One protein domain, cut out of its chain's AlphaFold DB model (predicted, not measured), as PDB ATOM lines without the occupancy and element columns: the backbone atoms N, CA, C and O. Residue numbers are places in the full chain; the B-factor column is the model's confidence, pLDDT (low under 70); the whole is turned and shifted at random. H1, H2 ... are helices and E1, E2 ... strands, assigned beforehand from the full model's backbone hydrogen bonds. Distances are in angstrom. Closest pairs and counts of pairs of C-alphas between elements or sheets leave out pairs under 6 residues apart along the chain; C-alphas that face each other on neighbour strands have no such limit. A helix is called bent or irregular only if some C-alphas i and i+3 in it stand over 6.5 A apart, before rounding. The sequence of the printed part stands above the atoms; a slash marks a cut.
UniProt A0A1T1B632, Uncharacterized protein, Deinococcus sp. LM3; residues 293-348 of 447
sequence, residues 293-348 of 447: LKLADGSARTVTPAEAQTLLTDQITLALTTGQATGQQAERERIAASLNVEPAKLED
ATOM      1  N   LEU A 293     -13.043 -47.514 -16.287       84.56
ATOM      2  CA  LEU A 293     -11.601 -47.385 -16.091       84.56
ATOM      3  C   LEU A 293     -11.285 -47.064 -14.634       84.56
ATOM      4  O   LEU A 293     -12.015 -46.312 -13.991       84.56
ATOM      5  N   LYS A 294     -10.174 -47.597 -14.128       83.44
ATOM      6  CA  LYS A 294      -9.619 -47.223 -12.826       83.44
ATOM      7  C   LYS A 294      -8.521 -46.177 -13.040       83.44
ATOM      8  O   LYS A 294      -7.592 -46.427 -13.801       83.44
ATOM      9  N   LEU A 295      -8.661 -45.008 -12.427       83.31
ATOM     10  CA  LEU A 295      -7.728 -43.885 -12.524       83.31
ATOM     11  C   LEU A 295      -6.550 -44.066 -11.550       83.31
ATOM     12  O   LEU A 295      -6.590 -44.910 -10.652       83.31
ATOM     13  N   ALA A 296      -5.490 -43.274 -11.735       75.06
ATOM     14  CA  ALA A 296      -4.255 -43.359 -10.948       75.06
ATOM     15  C   ALA A 296      -4.454 -43.052  -9.450       75.06
ATOM     16  O   ALA A 296      -3.718 -43.565  -8.613       75.06
ATOM     17  N   ASP A 297      -5.481 -42.274  -9.102       84.31
ATOM     18  CA  ASP A 297      -5.898 -42.013  -7.717       84.31
ATOM     19  C   ASP A 297      -6.690 -43.179  -7.084       84.31
ATOM     20  O   ASP A 297      -7.125 -43.104  -5.936       84.31
ATOM     21  N   GLY A 298      -6.891 -44.268  -7.832       84.44
ATOM     22  CA  GLY A 298      -7.623 -45.457  -7.410       84.44
ATOM     23  C   GLY A 298      -9.137 -45.392  -7.625       84.44
ATOM     24  O   GLY A 298      -9.801 -46.415  -7.420       84.44
ATOM     25  N   SER A 299      -9.688 -44.253  -8.064       91.56
ATOM     26  CA  SER A 299     -11.114 -44.097  -8.367       91.56
ATOM     27  C   SER A 299     -11.509 -44.824  -9.657       91.56
ATOM     28  O   SER A 299     -10.677 -45.085 -10.522       91.56
ATOM     29  N   ALA A 300     -12.784 -45.195  -9.795       90.94
ATOM     30  CA  ALA A 300     -13.313 -45.807 -11.013       90.94
ATOM     31  C   ALA A 300     -14.249 -44.831 -11.735       90.94
ATOM     32  O   ALA A 300     -15.153 -44.268 -11.119       90.94
ATOM     33  N   ARG A 301     -14.060 -44.655 -13.045       92.38
ATOM     34  CA  ARG A 301     -14.882 -43.794 -13.899       92.38
ATOM     35  C   ARG A 301     -15.398 -44.583 -15.095       92.38
ATOM     36  O   ARG A 301     -14.625 -45.193 -15.829       92.38
ATOM     37  N   THR A 302     -16.708 -44.546 -15.307       94.25
ATOM     38  CA  THR A 302     -17.322 -45.062 -16.531       94.25
ATOM     39  C   THR A 302     -17.185 -44.026 -17.646       94.25
ATOM     40  O   THR A 302     -17.585 -42.877 -17.469       94.25
ATOM     41  N   VAL A 303     -16.607 -44.427 -18.773       93.44
ATOM     42  CA  VAL A 303     -16.269 -43.585 -19.921       93.44
ATOM     43  C   VAL A 303     -16.664 -44.266 -21.229       93.44
ATOM     44  O   VAL A 303     -16.764 -45.493 -21.322       93.44
ATOM     45  N   THR A 304     -16.897 -43.464 -22.254       92.69
ATOM     46  CA  THR A 304     -17.000 -43.945 -23.635       92.69
ATOM     47  C   THR A 304     -15.622 -44.369 -24.167       92.69
ATOM     48  O   THR A 304     -14.601 -43.929 -23.634       92.69
ATOM     49  N   PRO A 305     -15.543 -45.185 -25.234       87.25
ATOM     50  CA  PRO A 305     -14.265 -45.526 -25.868       87.25
ATOM     51  C   PRO A 305     -13.439 -44.301 -26.297       87.25
ATOM     52  O   PRO A 305     -12.221 -44.297 -26.138       87.25
ATOM     53  N   ALA A 306     -14.091 -43.234 -26.769       87.19
ATOM     54  CA  ALA A 306     -13.416 -41.988 -27.134       87.19
ATOM     55  C   ALA A 306     -12.793 -41.288 -25.912       87.19
ATOM     56  O   ALA A 306     -11.628 -40.908 -25.940       87.19
ATOM     57  N   GLU A 307     -13.536 -41.181 -24.807       89.69
ATOM     58  CA  GLU A 307     -13.020 -40.625 -23.549       89.69
ATOM     59  C   GLU A 307     -11.907 -41.496 -22.943       89.69
ATOM     60  O   GLU A 307     -10.951 -40.965 -22.379       89.69
ATOM     61  N   ALA A 308     -12.003 -42.823 -23.076       84.25
ATOM     62  CA  ALA A 308     -10.960 -43.756 -22.658       84.25
ATOM     63  C   ALA A 308      -9.652 -43.529 -23.427       84.25
ATOM     64  O   ALA A 308      -8.582 -43.500 -22.820       84.25
ATOM     65  N   GLN A 309      -9.744 -43.322 -24.743       83.62
ATOM     66  CA  GLN A 309      -8.588 -43.047 -25.593       83.62
ATOM     67  C   GLN A 309      -7.911 -41.721 -25.218       83.62
ATOM     68  O   GLN A 309      -6.682 -41.666 -25.133       83.62
ATOM     69  N   THR A 310      -8.691 -40.671 -24.944       90.06
ATOM     70  CA  THR A 310      -8.153 -39.382 -24.482       90.06
ATOM     71  C   THR A 310      -7.451 -39.528 -23.134       90.06
ATOM     72  O   THR A 310      -6.296 -39.138 -23.013       90.06
ATOM     73  N   LEU A 311      -8.084 -40.181 -22.149       88.19
ATOM     74  CA  LEU A 311      -7.482 -40.404 -20.828       88.19
ATOM     75  C   LEU A 311      -6.176 -41.204 -20.901       88.19
ATOM     76  O   LEU A 311      -5.221 -40.884 -20.198       88.19
ATOM     77  N   LEU A 312      -6.123 -42.232 -21.751       82.94
ATOM     78  CA  LEU A 312      -4.905 -43.008 -21.968       82.94
ATOM     79  C   LEU A 312      -3.803 -42.150 -22.602       82.94
ATOM     80  O   LEU A 312      -2.654 -42.209 -22.172       82.94
ATOM     81  N   THR A 313      -4.153 -41.330 -23.594       83.12
ATOM     82  CA  THR A 313      -3.210 -40.417 -24.258       83.12
ATOM     83  C   THR A 313      -2.643 -39.392 -23.273       83.12
ATOM     84  O   THR A 313      -1.430 -39.165 -23.252       83.12
ATOM     85  N   ASP A 314      -3.486 -38.831 -22.405       87.50
ATOM     86  CA  ASP A 314      -3.071 -37.884 -21.366       87.50
ATOM     87  C   ASP A 314      -2.139 -38.545 -20.340       87.50
ATOM     88  O   ASP A 314      -1.115 -37.973 -19.970       87.50
ATOM     89  N   GLN A 315      -2.443 -39.777 -19.917       80.44
ATOM     90  CA  GLN A 315      -1.592 -40.538 -18.994       80.44
ATOM     91  C   GLN A 315      -0.232 -40.885 -19.600       80.44
ATOM     92  O   GLN A 315       0.787 -40.742 -18.923       80.44
ATOM     93  N   ILE A 316      -0.198 -41.305 -20.869       74.50
ATOM     94  CA  ILE A 316       1.053 -41.571 -21.591       74.50
ATOM     95  C   ILE A 316       1.875 -40.287 -21.699       74.50
ATOM     96  O   ILE A 316       3.068 -40.299 -21.407       74.50
ATOM     97  N   THR A 317       1.240 -39.172 -22.062       86.25
ATOM     98  CA  THR A 317       1.912 -37.872 -22.177       86.25
ATOM     99  C   THR A 317       2.497 -37.443 -20.833       86.25
ATOM    100  O   THR A 317       3.679 -37.115 -20.761       86.25
ATOM    101  N   LEU A 318       1.718 -37.531 -19.750       85.50
ATOM    102  CA  LEU A 318       2.180 -37.213 -18.398       85.50
ATOM    103  C   LEU A 318       3.356 -38.100 -17.963       85.50
ATOM    104  O   LEU A 318       4.335 -37.588 -17.416       85.50
ATOM    105  N   ALA A 319       3.279 -39.409 -18.210       71.12
ATOM    106  CA  ALA A 319       4.349 -40.348 -17.880       71.12
ATOM    107  C   ALA A 319       5.635 -40.040 -18.662       71.12
ATOM    108  O   ALA A 319       6.715 -40.021 -18.072       71.12
ATOM    109  N   LEU A 320       5.522 -39.726 -19.958       75.12
ATOM    110  CA  LEU A 320       6.655 -39.321 -20.792       75.12
ATOM    111  C   LEU A 320       7.284 -38.018 -20.294       75.12
ATOM    112  O   LEU A 320       8.498 -37.966 -20.110       75.12
ATOM    113  N   THR A 321       6.483 -36.986 -20.015       84.75
ATOM    114  CA  THR A 321       6.995 -35.699 -19.517       84.75
ATOM    115  C   THR A 321       7.656 -35.845 -18.145       84.75
ATOM    116  O   THR A 321       8.731 -35.292 -17.918       84.75
ATOM    117  N   THR A 322       7.060 -36.630 -17.244       85.69
ATOM    118  CA  THR A 322       7.629 -36.897 -15.912       85.69
ATOM    119  C   THR A 322       8.944 -37.663 -16.026       85.69
ATOM    120  O   THR A 322       9.943 -37.255 -15.439       85.69
ATOM    121  N   GLY A 323       8.977 -38.726 -16.836       73.81
ATOM    122  CA  GLY A 323      10.189 -39.512 -17.070       73.81
ATOM    123  C   GLY A 323      11.316 -38.683 -17.690       73.81
ATOM    124  O   GLY A 323      12.459 -38.780 -17.248       73.81
ATOM    125  N   GLN A 324      11.001 -37.811 -18.653       80.50
ATOM    126  CA  GLN A 324      11.968 -36.877 -19.237       80.50
ATOM    127  C   GLN A 324      12.522 -35.896 -18.197       80.50
ATOM    128  O   GLN A 324      13.735 -35.701 -18.144       80.50
ATOM    129  N   ALA A 325      11.669 -35.313 -17.351       84.25
ATOM    130  CA  ALA A 325      12.100 -34.379 -16.311       84.25
ATOM    131  C   ALA A 325      13.016 -35.054 -15.277       84.25
ATOM    132  O   ALA A 325      14.079 -34.520 -14.954       84.25
ATOM    133  N   THR A 326      12.655 -36.254 -14.812       79.94
ATOM    134  CA  THR A 326      13.484 -37.039 -13.884       79.94
ATOM    135  C   THR A 326      14.806 -37.454 -14.525       79.94
ATOM    136  O   THR A 326      15.854 -37.318 -13.898       79.94
ATOM    137  N   GLY A 327      14.790 -37.898 -15.786       75.81
ATOM    138  CA  GLY A 327      16.007 -38.252 -16.521       75.81
ATOM    139  C   GLY A 327      16.952 -37.062 -16.703       75.81
ATOM    140  O   GLY A 327      18.145 -37.170 -16.429       75.81
ATOM    141  N   GLN A 328      16.422 -35.897 -17.085       85.06
ATOM    142  CA  GLN A 328      17.202 -34.659 -17.192       85.06
ATOM    143  C   GLN A 328      17.749 -34.193 -15.840       85.06
ATOM    144  O   GLN A 328      18.836 -33.623 -15.778       85.06
ATOM    145  N   GLN A 329      17.011 -34.395 -14.747       87.50
ATOM    146  CA  GLN A 329      17.505 -34.089 -13.407       87.50
ATOM    147  C   GLN A 329      18.658 -35.020 -13.007       87.50
ATOM    148  O   GLN A 329      19.706 -34.521 -12.608       87.50
ATOM    149  N   ALA A 330      18.509 -36.335 -13.181       78.56
ATOM    150  CA  ALA A 330      19.559 -37.302 -12.855       78.56
ATOM    151  C   ALA A 330      20.843 -37.061 -13.670       78.56
ATOM    152  O   ALA A 330      21.951 -37.116 -13.135       78.56
ATOM    153  N   GLU A 331      20.709 -36.732 -14.958       79.81
ATOM    154  CA  GLU A 331      21.855 -36.384 -15.803       79.81
ATOM    155  C   GLU A 331      22.529 -35.081 -15.348       79.81
ATOM    156  O   GLU A 331      23.757 -35.011 -15.279       79.81
ATOM    157  N   ARG A 332      21.749 -34.063 -14.964       89.00
ATOM    158  CA  ARG A 332      22.291 -32.823 -14.389       89.00
ATOM    159  C   ARG A 332      23.033 -33.073 -13.085       89.00
ATOM    160  O   ARG A 332      24.122 -32.538 -12.914       89.00
ATOM    161  N   GLU A 333      22.493 -33.899 -12.195       88.75
ATOM    162  CA  GLU A 333      23.160 -34.285 -10.947       88.75
ATOM    163  C   GLU A 333      24.492 -35.001 -11.219       88.75
ATOM    164  O   GLU A 333      25.495 -34.704 -10.568       88.75
ATOM    165  N   ARG A 334      24.544 -35.869 -12.237       85.69
ATOM    166  CA  ARG A 334      25.774 -36.549 -12.666       85.69
ATOM    167  C   ARG A 334      26.831 -35.578 -13.198       85.69
ATOM    168  O   ARG A 334      27.995 -35.683 -12.812       85.69
ATOM    169  N   ILE A 335      26.445 -34.643 -14.069       85.81
ATOM    170  CA  ILE A 335      27.347 -33.610 -14.608       85.81
ATOM    171  C   ILE A 335      27.825 -32.678 -13.487       85.81
ATOM    172  O   ILE A 335      28.998 -32.324 -13.419       85.81
ATOM    173  N   ALA A 336      26.935 -32.302 -12.574       91.81
ATOM    174  CA  ALA A 336      27.265 -31.444 -11.445       91.81
ATOM    175  C   ALA A 336      28.293 -32.111 -10.519       91.81
ATOM    176  O   ALA A 336      29.290 -31.491 -10.151       91.81
ATOM    177  N   ALA A 337      28.110 -33.403 -10.226       88.38
ATOM    178  CA  ALA A 337      29.053 -34.188  -9.440       88.38
ATOM    179  C   ALA A 337      30.435 -34.298 -10.108       88.38
ATOM    180  O   ALA A 337      31.447 -34.167  -9.422       88.38
ATOM    181  N   SER A 338      30.506 -34.491 -11.432       78.69
ATOM    182  CA  SER A 338      31.793 -34.587 -12.142       78.69
ATOM    183  C   SER A 338      32.546 -33.258 -12.208       78.69
ATOM    184  O   SER A 338      33.775 -33.247 -12.206       78.69
ATOM    185  N   LEU A 339      31.817 -32.142 -12.221       88.25
ATOM    186  CA  LEU A 339      32.367 -30.787 -12.170       88.25
ATOM    187  C   LEU A 339      32.571 -30.276 -10.734       88.25
ATOM    188  O   LEU A 339      33.088 -29.176 -10.553       88.25
ATOM    189  N   ASN A 340      32.177 -31.054  -9.718       91.94
ATOM    190  CA  ASN A 340      32.165 -30.654  -8.310       91.94
ATOM    191  C   ASN A 340      31.428 -29.314  -8.072       91.94
ATOM    192  O   ASN A 340      31.877 -28.453  -7.314       91.94
ATOM    193  N   VAL A 341      30.287 -29.137  -8.740       93.94
ATOM    194  CA  VAL A 341      29.388 -27.986  -8.578       93.94
ATOM    195  C   VAL A 341      28.013 -28.447  -8.110       93.94
ATOM    196  O   VAL A 341      27.633 -29.601  -8.278       93.94
ATOM    197  N   GLU A 342      27.236 -27.544  -7.517       94.12
ATOM    198  CA  GLU A 342      25.841 -27.839  -7.189       94.12
ATOM    199  C   GLU A 342      24.988 -27.902  -8.468       94.12
ATOM    200  O   GLU A 342      25.145 -27.030  -9.328       94.12
ATOM    201  N   PRO A 343      24.036 -28.849  -8.594       93.88
ATOM    202  CA  PRO A 343      23.200 -28.980  -9.792       93.88
ATOM    203  C   PRO A 343      22.470 -27.693 -10.189       93.88
ATOM    204  O   PRO A 343      22.376 -27.380 -11.372       93.88
ATOM    205  N   ALA A 344      22.026 -26.899  -9.207       94.25
ATOM    206  CA  ALA A 344      21.351 -25.624  -9.447       94.25
ATOM    207  C   ALA A 344      22.236 -24.594 -10.173       94.25
ATOM    208  O   ALA A 344      21.728 -23.750 -10.906       94.25
ATOM    209  N   LYS A 345      23.566 -24.673 -10.024       93.75
ATOM    210  CA  LYS A 345      24.494 -23.776 -10.729       93.75
ATOM    211  C   LYS A 345      24.596 -24.090 -12.218       93.75
ATOM    212  O   LYS A 345      24.955 -23.207 -12.981       93.75
ATOM    213  N   LEU A 346      24.253 -25.303 -12.655       91.81
ATOM    214  CA  LEU A 346      24.219 -25.629 -14.084       91.81
ATOM    215  C   LEU A 346      23.032 -24.981 -14.812       91.81
ATOM    216  O   LEU A 346      23.019 -24.954 -16.038       91.81
ATOM    217  N   GLU A 347      22.042 -24.463 -14.078       92.12
ATOM    218  CA  GLU A 347      20.908 -23.732 -14.653       92.12
ATOM    219  C   GLU A 347      21.172 -22.221 -14.774       92.12
ATOM    220  O   GLU A 347      20.443 -21.538 -15.490       92.12
ATOM    221  N   ASP A 348      22.210 -21.695 -14.110       94.88
ATOM    222  CA  ASP A 348      22.599 -20.284 -14.192       94.88
ATOM    223  C   ASP A 348      23.584 -20.065 -15.358       94.88
ATOM    224  O   ASP A 348      24.733 -20.519 -15.289       94.88
TER     225      ASP A 348
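Overview. This is residues 293 to 348 of the 447 residues of an uncharacterized protein of Deinococcus sp. LM3 (UniProt A0A1T1B632). One long straight helix, H1, makes the longest axis of a rod, with a small loop of strand, holding E1, at its beginning and a short helix, H2, folded back beside its other end. At the first end, residues 293 to 303 double back on themselves, and the short run 293 to 294 pairs antiparallel with residues 300 to 301 of E1; between the two ends, residues 316 to 328 of H1 stand free. The printed part has 56 residues with one named strand and two named helices, in the order E1, H1, H2 along the chain, and its class is mostly helix. No two named strands pair into a sheet. The whole is extended, with a radius of gyration of the C-alphas of 18.0 A and spans of 53 by 19 by 16 A.

Along the chain. The longest helix is H1, residues 305 to 338, 34 residues from Pro 305 to Ser 338. It is 49.3 A from first to last C-alpha, beginning at C-alpha 305 at (-14.265, -45.526, -25.868) and ending at C-alpha 338 at (31.793, -34.587, -12.142). Most of that path is along x, which rises from -14.265 to 31.793 between these two C-alphas. Before H1 comes the strand E1, residues 300 to 303, from Ala 300 to Val 303, 9.6 A from first to last C-alpha, with C-alpha 300 at (-13.313, -45.807, -11.013). Along E1 the value of z falls from -11.013 at C-alpha 300 to -19.921 at C-alpha 303. After H1 comes the short helix H2, residues 343 to 347, from Pro 343 to Glu 347, 7.5 A from first to last C-alpha, ending with C-alpha 347 at (20.908, -23.732, -14.653).

Arrangement. H1 touches H2 with residues 332 to 337 alone. There are 7 pairs of C-alphas within 8 A between these two helices, and the closest C-alphas are those of Ala 336 and Pro 343, 5.0 A apart. Their centres are 20.5 A apart. At the other end of H1, E1 and H1 meet only through their link. E1 pairs with no named strand; residues 300 to 301 of it pair antiparallel with residues 293 to 294, a stretch too short to be named. E1 and H2 are apart. Every O i to N i+4 pair of H1 is within hydrogen-bond range, while H2 has 0 of 1 such pairs within range and 2 of 2 O i to N i+3 pairs within range. Neither helix is bent or irregular.

Size, cuts and confidence. The two C-alphas farthest apart are those of Thr 304 and Asn 340, 53.2 A from each other. The first and last printed C-alphas, those of Leu 293 and Asp 348, are 43.7 A apart. Residues 316 to 328, which belong to H1, stand free; the other 43 residues span 53 by 19 by 15 A with a radius of gyration of 20.2 A. The printed part runs from 293 to 348 with no cut. Both links are tight, with 1 residue between E1 and H1 and 4 residues between H1 and H2; no link is long. The mean pLDDT of the printed part is 86.1, with 93 for E1, 84 for H1 and 93 for H2, and no printed residue is under 70.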